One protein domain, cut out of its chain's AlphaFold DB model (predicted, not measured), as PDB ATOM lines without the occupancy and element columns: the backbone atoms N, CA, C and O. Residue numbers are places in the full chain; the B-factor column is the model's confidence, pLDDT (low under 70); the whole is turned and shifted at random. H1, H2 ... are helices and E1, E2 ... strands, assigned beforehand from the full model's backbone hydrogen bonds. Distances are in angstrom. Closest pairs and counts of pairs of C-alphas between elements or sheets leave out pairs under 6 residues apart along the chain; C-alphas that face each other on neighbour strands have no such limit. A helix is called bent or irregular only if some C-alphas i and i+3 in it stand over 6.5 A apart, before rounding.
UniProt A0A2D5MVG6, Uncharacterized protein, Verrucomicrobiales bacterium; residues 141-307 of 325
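Overview. This is residues 141 to 307 of the 325 residues of an uncharacterized protein of Verrucomicrobiales bacterium (UniProt A0A2D5MVG6). Little regular structure: a body mostly of loops, in which a small parallel strand pair, E1 and E3, lies between H1 towards one end and the E4-E5 hairpin towards the other, with H4, the longest helix, along one side. The printed part has 167 residues, 58 in named elements, ordered H1 E1 H2 H3 H4 E2 E3 E4 E5, class mixed. It is compact, radius of gyration of the C-alphas 16.7 A, spanning 52 by 38 by 33 A.

Arrangement. Start at H1, residues 145 to 153, only just irregular: C-alphas 149 and 152 are 6.6 A apart. H1 has 2 of 5 O i to N i+4 pairs and 3 of 6 O i to N i+3 pairs within hydrogen-bond range; H2, residues 159 to 163, H3, residues 205 to 214, and H4, residues 225 to 241, have every O i to N i+4 pair within range. Helices touch no helix. E1, residues 155 to 157, is parallel to E3, residues 255 to 257, N 157 to O 256 being 2.9 A. E2, residues 244 to 246, pairs with no named strand. E4, residues 293 to 296, and E5, residues 303 to 306, form an antiparallel hairpin, N 305 to O 294 being 2.8 A.

Along the chain. Find C-alpha 145 at (-57.260, 64.621, -33.280), where H1 begins; H4 runs 24.3 A from C-alpha 225 at (-40.094, 48.314, -51.728).

Size, cuts and confidence. The printed part has no cut; links H2 to H3 and E3 to E4 are long. Look for pLDDT under 70 at residues 141 to 148 and 190 to 194.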
ATOM      1  N   ILE A 141     -50.541  60.787 -27.658       65.75
ATOM      2  CA  ILE A 141     -50.958  60.282 -28.967       65.75
ATOM      3  C   ILE A 141     -52.486  60.189 -29.114       65.75
ATOM      4  O   ILE A 141     -53.003  60.260 -30.230       65.75
ATOM      5  N   HIS A 142     -53.225  60.049 -28.010       67.56
ATOM      6  CA  HIS A 142     -54.687  59.960 -28.022       67.56
ATOM      7  C   HIS A 142     -55.361  61.336 -28.031       67.56
ATOM      8  O   HIS A 142     -56.488  61.460 -28.515       67.56
ATOM      9  N   ALA A 143     -54.668  62.378 -27.565       68.69
ATOM     10  CA  ALA A 143     -55.131  63.761 -27.659       68.69
ATOM     11  C   ALA A 143     -54.986  64.340 -29.082       68.69
ATOM     12  O   ALA A 143     -55.626  65.342 -29.425       68.69
ATOM     13  N   GLN A 144     -54.180  63.709 -29.945       64.31
ATOM     14  CA  GLN A 144     -53.991  64.145 -31.327       64.31
ATOM     15  C   GLN A 144     -55.187  63.790 -32.228       64.31
ATOM     16  O   GLN A 144     -55.192  62.805 -32.966       64.31
ATOM     17  N   ASN A 145     -56.172  64.688 -32.290       61.59
ATOM     18  CA  ASN A 145     -57.260  64.621 -33.280       61.59
ATOM     19  C   ASN A 145     -56.769  64.659 -34.745       61.59
ATOM     20  O   ASN A 145     -57.510  64.275 -35.650       61.59
ATOM     21  N   LYS A 146     -55.542  65.135 -35.004       65.19
ATOM     22  CA  LYS A 146     -54.976  65.246 -36.359       65.19
ATOM     23  C   LYS A 146     -54.570  63.901 -36.962       65.19
ATOM     24  O   LYS A 146     -54.759  63.726 -38.160       65.19
ATOM     25  N   ARG A 147     -54.150  62.918 -36.155       68.19
ATOM     26  CA  ARG A 147     -53.804  61.571 -36.646       68.19
ATOM     27  C   ARG A 147     -54.958  60.947 -37.436       68.19
ATOM     28  O   ARG A 147     -54.763  60.446 -38.535       68.19
ATOM     29  N   ASN A 148     -56.182  61.068 -36.921       69.38
ATOM     30  CA  ASN A 148     -57.387  60.583 -37.604       69.38
ATOM     31  C   ASN A 148     -57.743  61.387 -38.865       69.38
ATOM     32  O   ASN A 148     -58.434  60.863 -39.732       69.38
ATOM     33  N   LYS A 149     -57.289  62.643 -38.974       75.25
ATOM     34  CA  LYS A 149     -57.477  63.475 -40.173       75.25
ATOM     35  C   LYS A 149     -56.470  63.147 -41.269       75.25
ATOM     36  O   LYS A 149     -56.822  63.254 -42.434       75.25
ATOM     37  N   GLU A 150     -55.248  62.767 -40.903       71.50
ATOM     38  CA  GLU A 150     -54.161  62.469 -41.845       71.50
ATOM     39  C   GLU A 150     -54.183  61.009 -42.324       71.50
ATOM     40  O   GLU A 150     -53.863  60.723 -43.476       71.50
ATOM     41  N   ARG A 151     -54.660  60.087 -41.479       73.44
ATOM     42  CA  ARG A 151     -54.801  58.655 -41.795       73.44
ATOM     43  C   ARG A 151     -55.528  58.342 -43.119       73.44
ATOM     44  O   ARG A 151     -55.051  57.455 -43.821       73.44
ATOM     45  N   PRO A 152     -56.633  59.017 -43.504       71.12
ATOM     46  CA  PRO A 152     -57.346  58.740 -44.755       71.12
ATOM     47  C   PRO A 152     -56.526  58.989 -46.027       71.12
ATOM     48  O   PRO A 152     -56.903  58.493 -47.083       71.12
ATOM     49  N   TYR A 153     -55.438  59.761 -45.944       80.38
ATOM     50  CA  TYR A 153     -54.580  60.054 -47.093       80.38
ATOM     51  C   TYR A 153     -53.509  58.985 -47.334       80.38
ATOM     52  O   TYR A 153     -52.823  59.040 -48.351       80.38
ATOM     53  N   MET A 154     -53.370  58.013 -46.427       87.62
ATOM     54  CA  MET A 154     -52.438  56.903 -46.588       87.62
ATOM     55  C   MET A 154     -53.151  55.655 -47.092       87.62
ATOM     56  O   MET A 154     -54.253  55.317 -46.654       87.62
ATOM     57  N   GLU A 155     -52.481  54.923 -47.973       92.19
ATOM     58  CA  GLU A 155     -53.015  53.690 -48.537       92.19
ATOM     59  C   GLU A 155     -52.582  52.473 -47.717       92.19
ATOM     60  O   GLU A 155     -51.418  52.340 -47.336       92.19
ATOM     61  N   ALA A 156     -53.535  51.574 -47.466       94.19
ATOM     62  CA  ALA A 156     -53.252  50.264 -46.906       94.19
ATOM     63  C   ALA A 156     -52.631  49.374 -47.981       94.19
ATOM     64  O   ALA A 156     -53.167  49.267 -49.089       94.19
ATOM     65  N   VAL A 157     -51.546  48.692 -47.639       96.62
ATOM     66  CA  VAL A 157     -50.867  47.765 -48.539       96.62
ATOM     67  C   VAL A 157     -50.808  46.380 -47.903       96.62
ATOM     68  O   VAL A 157     -50.360  46.218 -46.766       96.62
ATOM     69  N   SER A 158     -51.273  45.383 -48.657       96.75
ATOM     70  CA  SER A 158     -51.212  43.980 -48.257       96.75
ATOM     71  C   SER A 158     -49.842  43.373 -48.533       96.75
ATOM     72  O   SER A 158     -49.150  43.744 -49.491       96.75
ATOM     73  N   ARG A 159     -49.494  42.353 -47.751       95.31
ATOM     74  CA  ARG A 159     -48.287  41.546 -47.962       95.31
ATOM     75  C   ARG A 159     -48.215  40.963 -49.371       95.31
ATOM     76  O   ARG A 159     -47.179  41.034 -50.025       95.31
ATOM     77  N   ALA A 160     -49.327  40.411 -49.856       95.25
ATOM     78  CA  ALA A 160     -49.389  39.798 -51.182       95.25
ATOM     79  C   ALA A 160     -49.105  40.812 -52.303       95.25
ATOM     80  O   ALA A 160     -48.450  40.486 -53.294       95.25
ATOM     81  N   TYR A 161     -49.575  42.054 -52.142       97.12
ATOM     82  CA  TYR A 161     -49.282  43.125 -53.087       97.12
ATOM     83  C   TYR A 161     -47.791  43.465 -53.085       97.12
ATOM     84  O   TYR A 161     -47.172  43.522 -54.143       97.12
ATOM     85  N   GLU A 162     -47.184  43.622 -51.913       96.06
ATOM     86  CA  GLU A 162     -45.755  43.907 -51.774       96.06
ATOM     87  C   GLU A 162     -44.851  42.819 -52.351       96.06
ATOM     88  O   GLU A 162     -43.897  43.121 -53.070       96.06
ATOM     89  N   GLU A 163     -45.172  41.552 -52.093       94.94
ATOM     90  CA  GLU A 163     -44.439  40.408 -52.640       94.94
ATOM     91  C   GLU A 163     -44.445  40.396 -54.179       94.94
ATOM     92  O   GLU A 163     -43.484  39.934 -54.794       94.94
ATOM     93  N   SER A 164     -45.456  40.991 -54.825       95.00
ATOM     94  CA  SER A 164     -45.500  41.105 -56.291       95.00
ATOM     95  C   SER A 164     -44.434  42.042 -56.888       95.00
ATOM     96  O   SER A 164     -44.113  41.920 -58.077       95.00
ATOM     97  N   PHE A 165     -43.857  42.939 -56.078       96.44
ATOM     98  CA  PHE A 165     -42.782  43.866 -56.464       96.44
ATOM     99  C   PHE A 165     -41.383  43.373 -56.070       96.44
ATOM    100  O   PHE A 165     -40.384  43.981 -56.457       96.44
ATOM    101  N   LEU A 166     -41.278  42.259 -55.341       96.06
ATOM    102  CA  LEU A 166     -40.007  41.665 -54.922       96.06
ATOM    103  C   LEU A 166     -39.368  40.818 -56.032       96.06
ATOM    104  O   LEU A 166     -39.092  39.634 -55.867       96.06
ATOM    105  N   ARG A 167     -39.158  41.418 -57.198       95.38
ATOM    106  CA  ARG A 167     -38.661  40.763 -58.417       95.38
ATOM    107  C   ARG A 167     -37.883  41.768 -59.276       95.38
ATOM    108  O   ARG A 167     -38.015  42.973 -59.033       95.38
ATOM    109  N   PRO A 168     -37.079  41.325 -60.257       95.50
ATOM    110  CA  PRO A 168     -36.432  42.247 -61.171       95.50
ATOM    111  C   PRO A 168     -37.466  42.922 -62.092       95.50
ATOM    112  O   PRO A 168     -38.550  42.362 -62.328       95.50
ATOM    113  N   PRO A 169     -37.132  44.107 -62.633       95.81
ATOM    114  CA  PRO A 169     -37.982  44.823 -63.578       95.81
ATOM    115  C   PRO A 169     -38.205  44.021 -64.855       95.81
ATOM    116  O   PRO A 169     -37.264  43.559 -65.499       95.81
ATOM    117  N   ASP A 170     -39.473  43.898 -65.241       93.31
ATOM    118  CA  ASP A 170     -39.872  43.331 -66.524       93.31
ATOM    119  C   ASP A 170     -39.765  44.404 -67.620       93.31
ATOM    120  O   ASP A 170     -40.693  45.185 -67.867       93.31
ATOM    121  N   THR A 171     -38.604  44.460 -68.277       89.81
ATOM    122  CA  THR A 171     -38.320  45.431 -69.346       89.81
ATOM    123  C   THR A 171     -39.273  45.291 -70.532       89.81
ATOM    124  O   THR A 171     -39.577  46.292 -71.180       89.81
ATOM    125  N   SER A 172     -39.825  44.094 -70.772       89.50
ATOM    126  CA  SER A 172     -40.821  43.869 -71.828       89.50
ATOM    127  C   SER A 172     -42.134  44.618 -71.570       89.50
ATOM    128  O   SER A 172     -42.820  45.015 -72.509       89.50
ATOM    129  N   LYS A 173     -42.450  44.885 -70.295       88.31
ATOM    130  CA  LYS A 173     -43.622  45.657 -69.847       88.31
ATOM    131  C   LYS A 173     -43.299  47.122 -69.544       88.31
ATOM    132  O   LYS A 173     -44.126  47.834 -68.964       88.31
ATOM    133  N   GLY A 174     -42.087  47.565 -69.876       89.69
ATOM    134  CA  GLY A 174     -41.611  48.911 -69.571       89.69
ATOM    135  C   GLY A 174     -41.500  49.193 -68.071       89.69
ATOM    136  O   GLY A 174     -41.662  50.339 -67.656       89.69
ATOM    137  N   GLU A 175     -41.290  48.170 -67.238       94.12
ATOM    138  CA  GLU A 175     -40.983  48.381 -65.822       94.12
ATOM    139  C   GLU A 175     -39.568  48.922 -65.645       94.12
ATOM    140  O   GLU A 175     -38.644  48.548 -66.371       94.12
ATOM    141  N   ARG A 176     -39.402  49.808 -64.660       95.50
ATOM    142  CA  ARG A 176     -38.124  50.457 -64.380       95.50
ATOM    143  C   ARG A 176     -37.460  49.857 -63.138       95.50
ATOM    144  O   ARG A 176     -38.166  49.446 -62.210       95.50
ATOM    145  N   PRO A 177     -36.117  49.799 -63.113       97.25
ATOM    146  CA  PRO A 177     -35.376  49.415 -61.919       97.25
ATOM    147  C   PRO A 177     -35.531  50.461 -60.810       97.25
ATOM    148  O   PRO A 177     -35.839  51.624 -61.070       97.25
ATOM    149  N   CYS A 178     -35.257  50.043 -59.575       97.38
ATOM    150  CA  CYS A 178     -35.161  50.903 -58.399       97.38
ATOM    151  C   CYS A 178     -34.297  52.152 -58.646       97.38
ATOM    152  O   CYS A 178     -33.175  52.039 -59.147       97.38
ATOM    153  N   LEU A 179     -34.763  53.312 -58.168       96.50
ATOM    154  CA  LEU A 179     -34.014  54.577 -58.191       96.50
ATOM    155  C   LEU A 179     -32.617  54.476 -57.545       96.50
ATOM    156  O   LEU A 179     -31.688  55.140 -57.997       96.50
ATOM    157  N   ALA A 180     -32.443  53.634 -56.522       93.94
ATOM    158  CA  ALA A 180     -31.153  53.447 -55.850       93.94
ATOM    159  C   ALA A 180     -30.091  52.761 -56.736       93.94
ATOM    160  O   ALA A 180     -28.902  52.798 -56.420       93.94
ATOM    161  N   GLY A 181     -30.489  52.135 -57.852       94.25
ATOM    162  CA  GLY A 181     -29.568  51.529 -58.814       94.25
ATOM    163  C   GLY A 181     -28.610  50.522 -58.170       94.25
ATOM    164  O   GLY A 181     -29.040  49.487 -57.666       94.25
ATOM    165  N   LYS A 182     -27.307  50.832 -58.188       92.12
ATOM    166  CA  LYS A 182     -26.244  49.984 -57.611       92.12
ATOM    167  C   LYS A 182     -26.277  49.915 -56.083       92.12
ATOM    168  O   LYS A 182     -25.784  48.947 -55.523       92.12
ATOM    169  N   ASP A 183     -26.876  50.911 -55.438       93.75
ATOM    170  CA  ASP A 183     -27.009  50.990 -53.983       93.75
ATOM    171  C   ASP A 183     -28.362  50.389 -53.523       93.75
ATOM    172  O   ASP A 183     -28.853  50.672 -52.435       93.75
ATOM    173  N   CYS A 184     -29.018  49.581 -54.368       95.75
ATOM    174  CA  CYS A 184     -30.302  48.960 -54.050       95.75
ATOM    175  C   CYS A 184     -30.161  47.864 -52.981       95.75
ATOM    176  O   CYS A 184     -29.342  46.962 -53.127       95.75
ATOM    177  N   GLU A 185     -31.053  47.864 -51.984       94.69
ATOM    178  CA  GLU A 185     -31.135  46.822 -50.942       94.69
ATOM    179  C   GLU A 185     -31.302  45.407 -51.514       94.69
ATOM    180  O   GLU A 185     -30.832  44.438 -50.929       94.69
ATOM    181  N   GLY A 186     -31.912  45.273 -52.698       93.75
ATOM    182  CA  GLY A 186     -32.022  43.989 -53.393       93.75
ATOM    183  C   GLY A 186     -30.672  43.386 -53.800       93.75
ATOM    184  O   GLY A 186     -30.585  42.170 -53.951       93.75
ATOM    185  N   LEU A 187     -29.619  44.203 -53.940       92.75
ATOM    186  CA  LEU A 187     -28.243  43.748 -54.174       92.75
ATOM    187  C   LEU A 187     -27.496  43.408 -52.876       92.75
ATOM    188  O   LEU A 187     -26.456  42.764 -52.929       92.75
ATOM    189  N   GLN A 188     -28.011  43.838 -51.722       90.12
ATOM    190  CA  GLN A 188     -27.364  43.689 -50.415       90.12
ATOM    191  C   GLN A 188     -27.900  42.497 -49.608       90.12
ATOM    192  O   GLN A 188     -27.559  42.330 -48.440       90.12
ATOM    193  N   ILE A 189     -28.751  41.654 -50.198       88.44
ATOM    194  CA  ILE A 189     -29.275  40.464 -49.523       88.44
ATOM    195  C   ILE A 189     -28.149  39.428 -49.377       88.44
ATOM    196  O   ILE A 189     -27.827  38.691 -50.304       88.44
ATOM    197  N   ILE A 190     -27.572  39.378 -48.174       69.56
ATOM    198  CA  ILE A 190     -26.344  38.640 -47.822       69.56
ATOM    199  C   ILE A 190     -26.457  37.120 -48.041       69.56
ATOM    200  O   ILE A 190     -25.458  36.424 -48.166       69.56
ATOM    201  N   CYS A 191     -27.670  36.567 -48.080       62.25
ATOM    202  CA  CYS A 191     -27.842  35.115 -48.109       62.25
ATOM    203  C   CYS A 191     -27.483  34.463 -49.456       62.25
ATOM    204  O   CYS A 191     -27.369  33.239 -49.493       62.25
ATOM    205  N   GLU A 192     -27.320  35.217 -50.551       61.25
ATOM    206  CA  GLU A 192     -27.180  34.624 -51.889       61.25
ATOM    207  C   GLU A 192     -26.140  35.338 -52.754       61.25
ATOM    208  O   GLU A 192     -26.462  36.188 -53.582       61.25
ATOM    209  N   ASN A 193     -24.881  34.936 -52.558       56.84
ATOM    210  CA  ASN A 193     -23.671  35.600 -53.053       56.84
ATOM    211  C   ASN A 193     -23.579  35.830 -54.578       56.84
ATOM    212  O   ASN A 193     -22.729  36.610 -54.978       56.84
ATOM    213  N   ASP A 194     -24.456  35.253 -55.411       68.94
ATOM    214  CA  ASP A 194     -24.463  35.480 -56.872       68.94
ATOM    215  C   ASP A 194     -25.854  35.720 -57.496       68.94
ATOM    216  O   ASP A 194     -25.965  36.016 -58.689       68.94
ATOM    217  N   ASN A 195     -26.936  35.627 -56.716       83.38
ATOM    218  CA  ASN A 195     -28.303  35.756 -57.243       83.38
ATOM    219  C   ASN A 195     -28.931  37.124 -56.973       83.38
ATOM    220  O   ASN A 195     -30.103  37.334 -57.292       83.38
ATOM    221  N   ALA A 196     -28.177  38.051 -56.388       89.44
ATOM    222  CA  ALA A 196     -28.700  39.351 -56.022       89.44
ATOM    223  C   ALA A 196     -29.085  40.176 -57.264       89.44
ATOM    224  O   ALA A 196     -28.402  40.159 -58.292       89.44
ATOM    225  N   PHE A 197     -30.197  40.910 -57.195       93.81
ATOM    226  CA  PHE A 197     -30.679  41.716 -58.318       93.81
ATOM    227  C   PHE A 197     -31.347  43.016 -57.872       93.81
ATOM    228  O   PHE A 197     -31.872  43.143 -56.765       93.81
ATOM    229  N   ILE A 198     -31.356  43.994 -58.780       95.69
ATOM    230  CA  ILE A 198     -32.068  45.259 -58.586       95.69
ATOM    231  C   ILE A 198     -33.570  45.004 -58.731       95.69
ATOM    232  O   ILE A 198     -34.019  44.430 -59.724       95.69
ATOM    233  N   LEU A 199     -34.342  45.452 -57.743       96.62
ATOM    234  CA  LEU A 199     -35.796  45.293 -57.715       96.62
ATOM    235  C   LEU A 199     -36.516  46.298 -58.624       96.62
ATOM    236  O   LEU A 199     -35.987  47.370 -58.933       96.62
ATOM    237  N   THR A 200     -37.750  45.967 -58.995       97.06
ATOM    238  CA  THR A 200     -38.699  46.874 -59.658       97.06
ATOM    239  C   THR A 200     -39.035  48.090 -58.785       97.06
ATOM    240  O   THR A 200     -39.125  47.988 -57.558       97.06
ATOM    241  N   GLU A 201     -39.248  49.248 -59.419       96.75
ATOM    242  CA  GLU A 201     -39.792  50.442 -58.760       96.75
ATOM    243  C   GLU A 201     -41.134  50.132 -58.066       96.75
ATOM    244  O   GLU A 201     -41.999  49.455 -58.626       96.75
ATOM    245  N   PHE A 202     -41.328  50.612 -56.840       97.31
ATOM    246  CA  PHE A 202     -42.565  50.354 -56.110       97.31
ATOM    247  C   PHE A 202     -43.620  51.427 -56.394       97.31
ATOM    248  O   PHE A 202     -43.310  52.615 -56.515       97.31
ATOM    249  N   PHE A 203     -44.881  50.998 -56.455       96.06
ATOM    250  CA  PHE A 203     -46.035  51.877 -56.597       96.06
ATOM    251  C   PHE A 203     -47.089  51.563 -55.552       96.06
ATOM    252  O   PHE A 203     -47.345  50.396 -55.248       96.06
ATOM    253  N   LEU A 204     -47.762  52.606 -55.077       95.62
ATOM    254  CA  LEU A 204     -48.953  52.449 -54.247       95.62
ATOM    255  C   LEU A 204     -50.084  51.778 -55.047       95.62
ATOM    256  O   LEU A 204     -50.142  51.966 -56.267       95.62
ATOM    257  N   PRO A 205     -51.002  51.035 -54.405       95.62
ATOM    258  CA  PRO A 205     -52.118  50.383 -55.090       95.62
ATOM    259  C   PRO A 205     -52.908  51.315 -56.021       95.62
ATOM    260  O   PRO A 205     -53.224  50.933 -57.152       95.62
ATOM    261  N   SER A 206     -53.181  52.558 -55.606       93.94
ATOM    262  CA  SER A 206     -53.877  53.533 -56.456       93.94
ATOM    263  C   SER A 206     -53.043  53.973 -57.665       93.94
ATOM    264  O   SER A 206     -53.576  54.132 -58.766       93.94
ATOM    265  N   GLN A 207     -51.731  54.146 -57.482       93.94
ATOM    266  CA  GLN A 207     -50.795  54.519 -58.542       93.94
ATOM    267  C   GLN A 207     -50.666  53.383 -59.553       93.94
ATOM    268  O   GLN A 207     -50.754  53.616 -60.756       93.94
ATOM    269  N   TRP A 208     -50.531  52.148 -59.071       94.25
ATOM    270  CA  TRP A 208     -50.447  50.967 -59.916       94.25
ATOM    271  C   TRP A 208     -51.719  50.763 -60.734       94.25
ATOM    272  O   TRP A 208     -51.638  50.541 -61.940       94.25
ATOM    273  N   LYS A 209     -52.894  50.949 -60.122       94.94
ATOM    274  CA  LYS A 209     -54.177  50.911 -60.833       94.94
ATOM    275  C   LYS A 209     -54.243  51.961 -61.950       94.94
ATOM    276  O   LYS A 209     -54.586  51.627 -63.080       94.94
ATOM    277  N   LYS A 210     -53.828  53.204 -61.679       95.00
ATOM    278  CA  LYS A 210     -53.754  54.267 -62.701       95.00
ATOM    279  C   LYS A 210     -52.783  53.925 -63.831       95.00
ATOM    280  O   LYS A 210     -53.073  54.222 -64.987       95.00
ATOM    281  N   ILE A 211     -51.646  53.302 -63.523       94.62
ATOM    282  CA  ILE A 211     -50.677  52.855 -64.534       94.62
ATOM    283  C   ILE A 211     -51.286  51.748 -65.400       94.62
ATOM    284  O   ILE A 211     -51.123  51.781 -66.615       94.62
ATOM    285  N   GLN A 212     -52.021  50.805 -64.807       92.50
ATOM    286  CA  GLN A 212     -52.714  49.750 -65.549       92.50
ATOM    287  C   GLN A 212     -53.815  50.302 -66.465       92.50
ATOM    288  O   GLN A 212     -53.966  49.822 -67.584       92.50
ATOM    289  N   GLU A 213     -54.554  51.318 -66.017       94.81
ATOM    290  CA  GLU A 213     -55.630  51.949 -66.794       94.81
ATOM    291  C   GLU A 213     -55.101  52.862 -67.911       94.81
ATOM    292  O   GLU A 213     -55.602  52.838 -69.032       94.81
ATOM    293  N   THR A 214     -54.095  53.690 -67.614       93.88
ATOM    294  CA  THR A 214     -53.610  54.730 -68.542       93.88
ATOM    295  C   THR A 214     -52.404  54.302 -69.370       93.88
ATOM    296  O   THR A 214     -52.082  54.958 -70.362       93.88
ATOM    297  N   GLY A 215     -51.679  53.267 -68.941       90.69
ATOM    298  CA  GLY A 215     -50.374  52.882 -69.484       90.69
ATOM    299  C   GLY A 215     -49.256  53.899 -69.221       90.69
ATOM    300  O   GLY A 215     -48.126  53.694 -69.665       90.69
ATOM    301  N   ARG A 216     -49.540  55.007 -68.521       89.94
ATOM    302  CA  ARG A 216     -48.583  56.095 -68.287       89.94
ATOM    303  C   ARG A 216     -47.974  55.978 -66.900       89.94
ATOM    304  O   ARG A 216     -48.683  55.933 -65.899       89.94
ATOM    305  N   ARG A 217     -46.644  55.980 -66.852       90.94
ATOM    306  CA  ARG A 217     -45.865  56.000 -65.609       90.94
ATOM    307  C   ARG A 217     -45.467  57.432 -65.239       90.94
ATOM    308  O   ARG A 217     -45.348  58.269 -66.137       90.94
ATOM    309  N   PRO A 218     -45.232  57.719 -63.947       91.56
ATOM    310  CA  PRO A 218     -44.616  58.972 -63.528       91.56
ATOM    311  C   PRO A 218     -43.259  59.181 -64.203       91.56
ATOM    312  O   PRO A 218     -42.517  58.228 -64.447       91.56
ATOM    313  N   VAL A 219     -42.929  60.439 -64.496       91.00
ATOM    314  CA  VAL A 219     -41.635  60.798 -65.096       91.00
ATOM    315  C   VAL A 219     -40.501  60.415 -64.145       91.00
ATOM    316  O   VAL A 219     -39.539  59.772 -64.558       91.00
ATOM    317  N   GLU A 220     -40.667  60.722 -62.862       91.69
ATOM    318  CA  GLU A 220     -39.717  60.388 -61.804       91.69
ATOM    319  C   GLU A 220     -39.721  58.887 -61.496       91.69
ATOM    320  O   GLU A 220     -40.764  58.229 -61.540       91.69
ATOM    321  N   VAL A 221     -38.535  58.338 -61.229       93.50
ATOM    322  CA  VAL A 221     -38.330  56.927 -60.870       93.50
ATOM    323  C   VAL A 221     -38.422  56.785 -59.358       93.50
ATOM    324  O   VAL A 221     -37.792  57.549 -58.631       93.50
ATOM    325  N   ASN A 222     -39.160  55.782 -58.884       94.75
ATOM    326  CA  ASN A 222     -39.326  55.530 -57.456       94.75
ATOM    327  C   ASN A 222     -38.294  54.530 -56.914       94.75
ATOM    328  O   ASN A 222     -37.701  53.723 -57.637       94.75
ATOM    329  N   LEU A 223     -38.119  54.546 -55.594       97.25
ATOM    330  CA  LEU A 223     -37.435  53.471 -54.879       97.25
ATOM    331  C   LEU A 223     -38.229  52.160 -55.000       97.25
ATOM    332  O   LEU A 223     -39.452  52.154 -55.142       97.25
ATOM    333  N   CYS A 224     -37.532  51.029 -54.929       97.69
ATOM    334  CA  CYS A 224     -38.182  49.738 -54.722       97.69
ATOM    335  C   CYS A 224     -38.700  49.610 -53.285       97.69
ATOM    336  O   CYS A 224     -38.331  50.386 -52.402       97.69
ATOM    337  N   LEU A 225     -39.495  48.568 -53.036       97.38
ATOM    338  CA  LEU A 225     -40.094  48.314 -51.728       97.38
ATOM    339  C   LEU A 225     -39.054  48.237 -50.598       97.38
ATOM    340  O   LEU A 225     -39.240  48.854 -49.552       97.38
ATOM    341  N   MET A 226     -37.962  47.495 -50.806       96.88
ATOM    342  CA  MET A 226     -36.926  47.317 -49.782       96.88
ATOM    343  C   MET A 226     -36.218  48.636 -49.461       96.88
ATOM    344  O   MET A 226     -36.133  49.010 -48.296       96.88
ATOM    345  N   CYS A 227     -35.784  49.379 -50.487       97.12
ATOM    346  CA  CYS A 227     -35.133  50.677 -50.304       97.12
ATOM    347  C   CYS A 227     -36.062  51.696 -49.641       97.12
ATOM    348  O   CYS A 227     -35.627  52.439 -48.772       97.12
ATOM    349  N   MET A 228     -37.343  51.718 -50.013       96.38
ATOM    350  CA  MET A 228     -38.319  52.615 -49.396       96.38
ATOM    351  C   MET A 228     -38.515  52.298 -47.907       96.38
ATOM    352  O   MET A 228     -38.502  53.210 -47.086       96.38
ATOM    353  N   ARG A 229     -38.639  51.017 -47.532       96.81
ATOM    354  CA  ARG A 229     -38.697  50.615 -46.116       96.81
ATOM    355  C   ARG A 229     -37.414  50.976 -45.365       96.81
ATOM    356  O   ARG A 229     -37.501  51.441 -44.231       96.81
ATOM    357  N   ASN A 230     -36.248  50.787 -45.988       95.81
ATOM    358  CA  ASN A 230     -34.968  51.145 -45.378       95.81
ATOM    359  C   ASN A 230     -34.858  52.661 -45.139       95.81
ATOM    360  O   ASN A 230     -34.483  53.082 -44.051       95.81
ATOM    361  N   GLU A 231     -35.270  53.487 -46.103       94.81
ATOM    362  CA  GLU A 231     -35.269  54.948 -45.961       94.81
ATOM    363  C   GLU A 231     -36.200  55.432 -44.844       94.81
ATOM    364  O   GLU A 231     -35.802  56.274 -44.038       94.81
ATOM    365  N   ILE A 232     -37.399  54.854 -44.731       94.50
ATOM    366  CA  ILE A 232     -38.341  55.183 -43.651       94.50
ATOM    367  C   ILE A 232     -37.758  54.785 -42.288       94.50
ATOM    368  O   ILE A 232     -37.776  55.583 -41.349       94.50
ATOM    369  N   ALA A 233     -37.193  53.578 -42.178       94.56
ATOM    370  CA  ALA A 233     -36.560  53.110 -40.947       94.56
ATOM    371  C   ALA A 233     -35.351  53.978 -40.559       94.56
ATOM    372  O   ALA A 233     -35.209  54.357 -39.396       94.56
ATOM    373  N   ARG A 234     -34.508  54.346 -41.529       92.88
ATOM    374  CA  ARG A 234     -33.346  55.221 -41.338       92.88
ATOM    375  C   ARG A 234     -33.763  56.613 -40.866       92.88
ATOM    376  O   ARG A 234     -33.182  57.124 -39.911       92.88
ATOM    377  N   ALA A 235     -34.779  57.210 -41.491       90.56
ATOM    378  CA  ALA A 235     -35.317  58.509 -41.089       90.56
ATOM    379  C   ALA A 235     -35.868  58.479 -39.654       90.56
ATOM    380  O   ALA A 235     -35.535  59.354 -38.852       90.56
ATOM    381  N   LEU A 236     -36.630  57.435 -39.305       91.56
ATOM    382  CA  LEU A 236     -37.148  57.235 -37.952       91.56
ATOM    383  C   LEU A 236     -36.021  57.104 -36.917       91.56
ATOM    384  O   LEU A 236     -36.031  57.783 -35.890       91.56
ATOM    385  N   LEU A 237     -35.044  56.231 -37.180       90.88
ATOM    386  CA  LEU A 237     -33.929  55.976 -36.266       90.88
ATOM    387  C   LEU A 237     -33.080  57.228 -36.039       90.88
ATOM    388  O   LEU A 237     -32.688  57.483 -34.902       90.88
ATOM    389  N   ASN A 238     -32.845  58.027 -37.080       88.38
ATOM    390  CA  ASN A 238     -32.140  59.301 -36.948       88.38
ATOM    391  C   ASN A 238     -32.918  60.280 -36.057       88.38
ATOM    392  O   ASN A 238     -32.337  60.841 -35.135       88.38
ATOM    393  N   SER A 239     -34.235  60.418 -36.261       86.94
ATOM    394  CA  SER A 239     -35.077  61.282 -35.415       86.94
ATOM    395  C   SER A 239     -35.015  60.873 -33.940       86.94
ATOM    396  O   SER A 239     -34.858  61.722 -33.062       86.94
ATOM    397  N   ARG A 240     -35.064  59.563 -33.666       89.06
ATOM    398  CA  ARG A 240     -34.946  59.008 -32.309       89.06
ATOM    399  C   ARG A 240     -33.570  59.241 -31.694       89.06
ATOM    400  O   ARG A 240     -33.483  59.611 -30.526       89.06
ATOM    401  N   ALA A 241     -32.504  59.021 -32.462       87.75
ATOM    402  CA  ALA A 241     -31.132  59.215 -31.999       87.75
ATOM    403  C   ALA A 241     -30.859  60.680 -31.625       87.75
ATOM    404  O   ALA A 241     -30.183  60.948 -30.633       87.75
ATOM    405  N   ASP A 242     -31.442  61.607 -32.382       84.81
ATOM    406  CA  ASP A 242     -31.372  63.045 -32.135       84.81
ATOM    407  C   ASP A 242     -32.313  63.533 -31.017       84.81
ATOM    408  O   ASP A 242     -32.245  64.698 -30.639       84.81
ATOM    409  N   GLN A 243     -33.186  62.666 -30.482       83.88
ATOM    410  CA  GLN A 243     -34.254  63.024 -29.533       83.88
ATOM    411  C   GLN A 243     -35.175  64.138 -30.058       83.88
ATOM    412  O   GLN A 243     -35.666  64.970 -29.295       83.88
ATOM    413  N   MET A 244     -35.415  64.148 -31.369       83.88
ATOM    414  CA  MET A 244     -36.275  65.128 -32.028       83.88
ATOM    415  C   MET A 244     -37.610  64.511 -32.427       83.88
ATOM    416  O   MET A 244     -37.685  63.343 -32.823       83.88
ATOM    417  N   ALA A 245     -38.656  65.328 -32.362       85.12
ATOM    418  CA  ALA A 245     -39.942  65.006 -32.952       85.12
ATOM    419  C   ALA A 245     -39.943  65.414 -34.428       85.12
ATOM    420  O   ALA A 245     -39.334  66.410 -34.820       85.12
ATOM    421  N   ILE A 246     -40.668  64.667 -35.251       85.31
ATOM    422  CA  ILE A 246     -41.077  65.162 -36.561       85.31
ATOM    423  C   ILE A 246     -42.179  66.196 -36.331       85.31
ATOM    424  O   ILE A 246     -43.038  66.025 -35.466       85.31
ATOM    425  N   ARG A 247     -42.145  67.283 -37.094       82.81
ATOM    426  CA  ARG A 247     -43.134  68.354 -37.038       82.81
ATOM    427  C   ARG A 247     -44.519  67.830 -37.410       82.81
ATOM    428  O   ARG A 247     -44.677  67.073 -38.367       82.81
ATOM    429  N   GLU A 248     -45.540  68.283 -36.688       77.88
ATOM    430  CA  GLU A 248     -46.927  67.903 -36.980       77.88
ATOM    431  C   GLU A 248     -47.324  68.235 -38.429       77.88
ATOM    432  O   GLU A 248     -47.081  69.342 -38.918       77.88
ATOM    433  N   GLY A 249     -47.996  67.295 -39.098       76.81
ATOM    434  CA  GLY A 249     -48.417  67.416 -40.497       76.81
ATOM    435  C   GLY A 249     -47.377  66.945 -41.514       76.81
ATOM    436  O   GLY A 249     -47.687  66.863 -42.703       76.81
ATOM    437  N   VAL A 250     -46.162  66.604 -41.070       83.19
ATOM    438  CA  VAL A 250     -45.154  65.935 -41.897       83.19
ATOM    439  C   VAL A 250     -45.207  64.437 -41.616       83.19
ATOM    440  O   VAL A 250     -45.118  63.997 -40.473       83.19
ATOM    441  N   THR A 251     -45.332  63.638 -42.673       87.31
ATOM    442  CA  THR A 251     -45.329  62.175 -42.579       87.31
ATOM    443  C   THR A 251     -44.117  61.609 -43.304       87.31
ATOM    444  O   THR A 251     -43.765  62.054 -44.395       87.31
ATOM    445  N   LEU A 252     -43.458  60.632 -42.683       88.81
ATOM    446  CA  LEU A 252     -42.327  59.914 -43.281       88.81
ATOM    447  C   LEU A 252     -42.797  58.781 -44.199       88.81
ATOM    448  O   LEU A 252     -42.052  58.335 -45.068       88.81
ATOM    449  N   GLN A 253     -44.021  58.293 -43.992       89.62
ATOM    450  CA  GLN A 253     -44.546  57.117 -44.673       89.62
ATOM    451  C   GLN A 253     -45.552  57.478 -45.779       89.62
ATOM    452  O   GLN A 253     -46.516  58.196 -45.517       89.62
ATOM    453  N   PRO A 254     -45.390  56.940 -47.002       90.31
ATOM    454  CA  PRO A 254     -46.377  57.110 -48.068       90.31
ATOM    455  C   PRO A 254     -47.518  56.077 -48.010       90.31
ATOM    456  O   PRO A 254     -48.529  56.234 -48.692       90.31
ATOM    457  N   TYR A 255     -47.364  55.006 -47.226       95.00
ATOM    458  CA  TYR A 255     -48.336  53.923 -47.061       95.00
ATOM    459  C   TYR A 255     -48.193  53.269 -45.688       95.00
ATOM    460  O   TYR A 255     -47.265  53.586 -44.943       95.00
ATOM    461  N   TYR A 256     -49.087  52.334 -45.374       95.25
ATOM    462  CA  TYR A 256     -48.968  51.483 -44.195       95.25
ATOM    463  C   TYR A 256     -49.290  50.029 -44.511       95.25
ATOM    464  O   TYR A 256     -50.003  49.723 -45.473       95.25
ATOM    465  N   ASN A 257     -48.768  49.124 -43.689       96.12
ATOM    466  CA  ASN A 257     -49.018  47.701 -43.833       96.12
ATOM    467  C   ASN A 257     -50.258  47.280 -43.052       96.12
ATOM    468  O   ASN A 257     -50.502  47.728 -41.930       96.12
ATOM    469  N   ILE A 258     -51.027  46.370 -43.641       95.00
ATOM    470  CA  ILE A 258     -52.068  45.658 -42.908       95.00
ATOM    471  C   ILE A 258     -51.368  44.717 -41.921       95.00
ATOM    472  O   ILE A 258     -50.459  43.974 -42.298       95.00
ATOM    473  N   VAL A 259     -51.766  44.771 -40.650       94.69
ATOM    474  CA  VAL A 259     -51.151  43.991 -39.569       94.69
ATOM    475  C   VAL A 259     -52.199  43.277 -38.722       94.69
ATOM    476  O   VAL A 259     -53.332  43.741 -38.595       94.69
ATOM    477  N   GLY A 260     -51.821  42.148 -38.124       91.38
ATOM    478  CA  GLY A 260     -52.660  41.418 -37.166       91.38
ATOM    479  C   GLY A 260     -53.817  40.622 -37.783       91.38
ATOM    480  O   GLY A 260     -54.625  40.060 -37.044       91.38
ATOM    481  N   LEU A 261     -53.895  40.535 -39.114       92.75
ATOM    482  CA  LEU A 261     -54.860  39.693 -39.825       92.75
ATOM    483  C   LEU A 261     -54.203  38.406 -40.346       92.75
ATOM    484  O   LEU A 261     -53.011  38.415 -40.662       92.75
ATOM    485  N   PRO A 262     -54.950  37.292 -40.473       92.50
ATOM    486  CA  PRO A 262     -54.416  36.069 -41.056       92.50
ATOM    487  C   PRO A 262     -53.862  36.285 -42.467       92.50
ATOM    488  O   PRO A 262     -54.569  36.775 -43.343       92.50
ATOM    489  N   GLY A 263     -52.601  35.900 -42.677       90.50
ATOM    490  CA  GLY A 263     -51.881  36.096 -43.943       90.50
ATOM    491  C   GLY A 263     -51.216  37.470 -44.108       90.50
ATOM    492  O   GLY A 263     -50.436  37.650 -45.040       90.50
ATOM    493  N   GLU A 264     -51.459  38.408 -43.191       95.56
ATOM    494  CA  GLU A 264     -50.830  39.733 -43.147       95.56
ATOM    495  C   GLU A 264     -49.757  39.799 -42.054       95.56
ATOM    496  O   GLU A 264     -49.598  38.873 -41.261       95.56
ATOM    497  N   TYR A 265     -48.980  40.875 -42.002       95.44
ATOM    498  CA  TYR A 265     -47.837  40.953 -41.093       95.44
ATOM    499  C   TYR A 265     -48.231  40.895 -39.615       95.44
ATOM    500  O   TYR A 265     -49.238  41.458 -39.183       95.44
ATOM    501  N   ASP A 266     -47.396  40.242 -38.810       94.62
ATOM    502  CA  ASP A 266     -47.432  40.442 -37.366       94.62
ATOM    503  C   ASP A 266     -46.847  41.815 -36.991       94.62
ATOM    504  O   ASP A 266     -45.876  42.274 -37.594       94.62
ATOM    505  N   VAL A 267     -47.415  42.453 -35.965       92.62
ATOM    506  CA  VAL A 267     -46.995  43.783 -35.482       92.62
ATOM    507  C   VAL A 267     -45.541  43.759 -35.005       92.62
ATOM    508  O   VAL A 267     -44.836  44.757 -35.130       92.62
ATOM    509  N   SER A 268     -45.066  42.609 -34.512       93.19
ATOM    510  CA  SER A 268     -43.674  42.403 -34.086       93.19
ATOM    511  C   SER A 268     -42.643  42.628 -35.202       93.19
ATOM    512  O   SER A 268     -41.488  42.933 -34.912       93.19
ATOM    513  N   ASN A 269     -43.063  42.531 -36.467       94.31
ATOM    514  CA  ASN A 269     -42.222  42.753 -37.643       94.31
ATOM    515  C   ASN A 269     -42.282  44.196 -38.172       94.31
ATOM    516  O   ASN A 269     -41.677  44.502 -39.201       94.31
ATOM    517  N   CYS A 270     -43.034  45.079 -37.517       95.38
ATOM    518  CA  CYS A 270     -43.260  46.444 -37.966       95.38
ATOM    519  C   CYS A 270     -42.558  47.460 -37.065       95.38
ATOM    520  O   CYS A 270     -42.498  47.306 -35.846       95.38
ATOM    521  N   ILE A 271     -42.086  48.553 -37.662       94.25
ATOM    522  CA  ILE A 271     -41.803  49.774 -36.911       94.25
ATOM    523  C   ILE A 271     -43.116  50.509 -36.655       94.25
ATOM    524  O   ILE A 271     -43.971  50.639 -37.532       94.25
ATOM    525  N   CYS A 272     -43.260  50.962 -35.418       91.31
ATOM    526  CA  CYS A 272     -44.391  51.737 -34.936       91.31
ATOM    527  C   CYS A 272     -43.862  52.997 -34.249       91.31
ATOM    528  O   CYS A 272     -42.735  53.004 -33.736       91.31
ATOM    529  N   SER A 273     -44.691  54.034 -34.225       86.31
ATOM    530  CA  SER A 273     -44.396  55.294 -33.546       86.31
ATOM    531  C   SER A 273     -44.403  55.127 -32.030       86.31
ATOM    532  O   SER A 273     -45.200  54.354 -31.490       86.31
ATOM    533  N   ASP A 274     -43.551  55.884 -31.348       84.44
ATOM    534  CA  ASP A 274     -43.580  56.014 -29.894       84.44
ATOM    535  C   ASP A 274     -44.876  56.731 -29.447       84.44
ATOM    536  O   ASP A 274     -45.249  57.756 -30.021       84.44
ATOM    537  N   PRO A 275     -45.602  56.229 -28.430       81.94
ATOM    538  CA  PRO A 275     -46.784  56.910 -27.899       81.94
ATOM    539  C   PRO A 275     -46.491  58.271 -27.249       81.94
ATOM    540  O   PRO A 275     -47.443  59.010 -26.996       81.94
ATOM    541  N   ALA A 276     -45.226  58.587 -26.955       81.38
ATOM    542  CA  ALA A 276     -44.771  59.799 -26.280       81.38
ATOM    543  C   ALA A 276     -44.057  60.804 -27.206       81.38
ATOM    544  O   ALA A 276     -43.621  61.849 -26.722       81.38
ATOM    545  N   VAL A 277     -43.932  60.539 -28.513       83.38
ATOM    546  CA  VAL A 277     -43.333  61.485 -29.473       83.38
ATOM    547  C   VAL A 277     -44.008  61.363 -30.842       83.38
ATOM    548  O   VAL A 277     -44.285  60.263 -31.314       83.38
ATOM    549  N   HIS A 278     -44.249  62.486 -31.527       85.25
ATOM    550  CA  HIS A 278     -44.636  62.436 -32.938       85.25
ATOM    551  C   HIS A 278     -43.407  62.160 -33.805       85.25
ATOM    552  O   HIS A 278     -42.519  62.995 -33.929       85.25
ATOM    553  N   GLU A 279     -43.359  60.982 -34.417       87.88
ATOM    554  CA  GLU A 279     -42.200  60.532 -35.199       87.88
ATOM    555  C   GLU A 279     -42.474  60.495 -36.711       87.88
ATOM    556  O   GLU A 279     -41.731  59.878 -37.469       87.88
ATOM    557  N   GLY A 280     -43.574  61.104 -37.170       86.88
ATOM    558  CA  GLY A 280     -43.957  61.129 -38.589       86.88
ATOM    559  C   GLY A 280     -44.437  59.781 -39.151       86.88
ATOM    560  O   GLY A 280     -44.790  59.691 -40.327       86.88
ATOM    561  N   LEU A 281     -44.491  58.736 -38.323       90.50
ATOM    562  CA  LEU A 281     -45.212  57.493 -38.589       90.50
ATOM    563  C   LEU A 281     -46.612  57.593 -37.973       90.50
ATOM    564  O   LEU A 281     -46.764  57.987 -36.815       90.50
ATOM    565  N   LEU A 282     -47.649  57.247 -38.734       88.75
ATOM    566  CA  LEU A 282     -49.043  57.278 -38.268       88.75
ATOM    567  C   LEU A 282     -49.618  55.874 -38.044       88.75
ATOM    568  O   LEU A 282     -50.541  55.698 -37.247       88.75
ATOM    569  N   GLU A 283     -49.082  54.886 -38.751       92.00
ATOM    570  CA  GLU A 283     -49.538  53.497 -38.812       92.00
ATOM    571  C   GLU A 283     -48.316  52.575 -38.962       92.00
ATOM    572  O   GLU A 283     -47.241  53.059 -39.313       92.00
ATOM    573  N   PRO A 284     -48.442  51.267 -38.688       93.94
ATOM    574  CA  PRO A 284     -47.320  50.339 -38.778       93.94
ATOM    575  C   PRO A 284     -46.809  50.164 -40.211       93.94
ATOM    576  O   PRO A 284     -47.587  50.023 -41.158       93.94
ATOM    577  N   ILE A 285     -45.490  50.075 -40.349       95.69
ATOM    578  CA  ILE A 285     -44.821  49.690 -41.596       95.69
ATOM    579  C   ILE A 285     -43.791  48.606 -41.295       95.69
ATOM    580  O   ILE A 285     -43.141  48.623 -40.253       95.69
ATOM    581  N   VAL A 286     -43.658  47.616 -42.171       96.81
ATOM    582  CA  VAL A 286     -42.742  46.488 -41.959       96.81
ATOM    583  C   VAL A 286     -41.296  46.972 -41.933       96.81
ATOM    584  O   VAL A 286     -40.839  47.657 -42.851       96.81
ATOM    585  N   LEU A 287     -40.564  46.575 -40.893       95.62
ATOM    586  CA  LEU A 287     -39.142  46.862 -40.760       95.62
ATOM    587  C   LEU A 287     -38.368  46.067 -41.809       95.62
ATOM    588  O   LEU A 287     -38.457  44.843 -41.848       95.62
ATOM    589  N   HIS A 288     -37.573  46.745 -42.634       94.81
ATOM    590  CA  HIS A 288     -36.669  46.058 -43.547       94.81
ATOM    591  C   HIS A 288     -35.546  45.351 -42.775       94.81
ATOM    592  O   HIS A 288     -34.779  45.987 -42.055       94.81
ATOM    593  N   GLN A 289     -35.433  44.036 -42.959       92.62
ATOM    594  CA  GLN A 289     -34.321  43.223 -42.474       92.62
ATOM    595  C   GLN A 289     -33.781  42.370 -43.622       92.62
ATOM    596  O   GLN A 289     -34.515  41.559 -44.182       92.62
ATOM    597  N   GLN A 290     -32.498  42.507 -43.959       91.06
ATOM    598  CA  GLN A 290     -31.890  41.781 -45.086       91.06
ATOM    599  C   GLN A 290     -32.034  40.254 -44.943       91.06
ATOM    600  O   GLN A 290     -32.376  39.568 -45.902       91.06
ATOM    601  N   CYS A 291     -31.883  39.720 -43.725       89.62
ATOM    602  CA  CYS A 291     -32.029  38.288 -43.445       89.62
ATOM    603  C   CYS A 291     -33.480  37.775 -43.505       89.62
ATOM    604  O   CYS A 291     -33.699  36.562 -43.467       89.62
ATOM    605  N   ALA A 292     -34.477  38.665 -43.597       92.25
ATOM    606  CA  ALA A 292     -35.887  38.292 -43.678       92.25
ATOM    607  C   ALA A 292     -36.364  37.973 -45.100       92.25
ATOM    608  O   ALA A 292     -37.505  37.536 -45.289       92.25
ATOM    609  N   TYR A 293     -35.481  38.134 -46.086       92.75
ATOM    610  CA  TYR A 293     -35.712  37.774 -47.477       92.75
ATOM    611  C   TYR A 293     -34.893  36.544 -47.857       92.75
ATOM    612  O   TYR A 293     -33.825  36.289 -47.304       92.75
ATOM    613  N   LYS A 294     -35.429  35.766 -48.790       90.94
ATOM    614  CA  LYS A 294     -34.770  34.607 -49.393       90.94
ATOM    615  C   LYS A 294     -35.073  34.628 -50.879       90.94
ATOM    616  O   LYS A 294     -36.194  34.988 -51.241       90.94
ATOM    617  N   TYR A 295     -34.116  34.294 -51.733       91.88
ATOM    618  CA  TYR A 295     -34.399  34.206 -53.152       91.88
ATOM    619  C   TYR A 295     -35.065  32.884 -53.501       91.88
ATOM    620  O   TYR A 295     -34.911  31.841 -52.858       91.88
ATOM    621  N   ASP A 296     -35.934  32.993 -54.488       91.19
ATOM    622  CA  ASP A 296     -36.753  31.923 -54.995       91.19
ATOM    623  C   ASP A 296     -36.800  32.053 -56.516       91.19
ATOM    624  O   ASP A 296     -37.072  33.127 -57.054       91.19
ATOM    625  N   ASP A 297     -36.535  30.945 -57.200       89.31
ATOM    626  CA  ASP A 297     -36.569  30.846 -58.663       89.31
ATOM    627  C   ASP A 297     -37.700  29.925 -59.132       89.31
ATOM    628  O   ASP A 297     -37.604  29.187 -60.116       89.31
ATOM    629  N   SER A 298     -38.805  29.918 -58.385       82.81
ATOM    630  CA  SER A 298     -40.006  29.215 -58.815       82.81
ATOM    631  C   SER A 298     -40.453  29.729 -60.196       82.81
ATOM    632  O   SER A 298     -40.613  30.930 -60.424       82.81
ATOM    633  N   ASN A 299     -40.678  28.807 -61.135       80.44
ATOM    634  CA  ASN A 299     -41.127  29.087 -62.506       80.44
ATOM    635  C   ASN A 299     -40.137  29.881 -63.387       80.44
ATOM    636  O   ASN A 299     -40.574  30.560 -64.320       80.44
ATOM    637  N   GLY A 300     -38.828  29.811 -63.107       81.81
ATOM    638  CA  GLY A 300     -37.793  30.491 -63.902       81.81
ATOM    639  C   GLY A 300     -37.866  32.019 -63.817       81.81
ATOM    640  O   GLY A 300     -37.434  32.726 -64.731       81.81
ATOM    641  N   LYS A 301     -38.493  32.530 -62.752       87.44
ATOM    642  CA  LYS A 301     -38.600  33.952 -62.450       87.44
ATOM    643  C   LYS A 301     -37.924  34.210 -61.117       87.44
ATOM    644  O   LYS A 301     -38.467  33.875 -60.068       87.44
ATOM    645  N   ARG A 302     -36.797  34.915 -61.183       91.69
ATOM    646  CA  ARG A 302     -36.081  35.424 -60.015       91.69
ATOM    647  C   ARG A 302     -37.008  36.302 -59.178       91.69
ATOM    648  O   ARG A 302     -37.569  37.271 -59.691       91.69
ATOM    649  N   ARG A 303     -37.169  35.983 -57.900       94.19
ATOM    650  CA  ARG A 303     -37.914  36.802 -56.938       94.19
ATOM    651  C   ARG A 303     -37.340  36.639 -55.538       94.19
ATOM    652  O   ARG A 303     -36.666  35.657 -55.251       94.19
ATOM    653  N   TYR A 304     -37.647  37.581 -54.660       94.56
ATOM    654  CA  TYR A 304     -37.453  37.421 -53.229       94.56
ATOM    655  C   TYR A 304     -38.774  37.066 -52.561       94.56
ATOM    656  O   TYR A 304     -39.801  37.702 -52.796       94.56
ATOM    657  N   ILE A 305     -38.726  36.075 -51.680       93.19
ATOM    658  CA  ILE A 305     -39.810  35.729 -50.770       93.19
ATOM    659  C   ILE A 305     -39.510  36.260 -49.372       93.19
ATOM    660  O   ILE A 305     -38.371  36.289 -48.903       93.19
ATOM    661  N   GLN A 306     -40.568  36.681 -48.697       93.69
ATOM    662  CA  GLN A 306     -40.546  37.219 -47.345       93.69
ATOM    663  C   GLN A 306     -40.668  36.075 -46.334       93.69
ATOM    664  O   GLN A 306     -41.766  35.756 -45.891       93.69
ATOM    665  N   TRP A 307     -39.563  35.404 -46.010       91.38
ATOM    666  CA  TRP A 307     -39.610  34.120 -45.293       91.38
ATOM    667  C   TRP A 307     -39.534  34.224 -43.763       91.38
ATOM    668  O   TRP A 307     -40.148  33.396 -43.094       91.38
TER     669      TRP A 307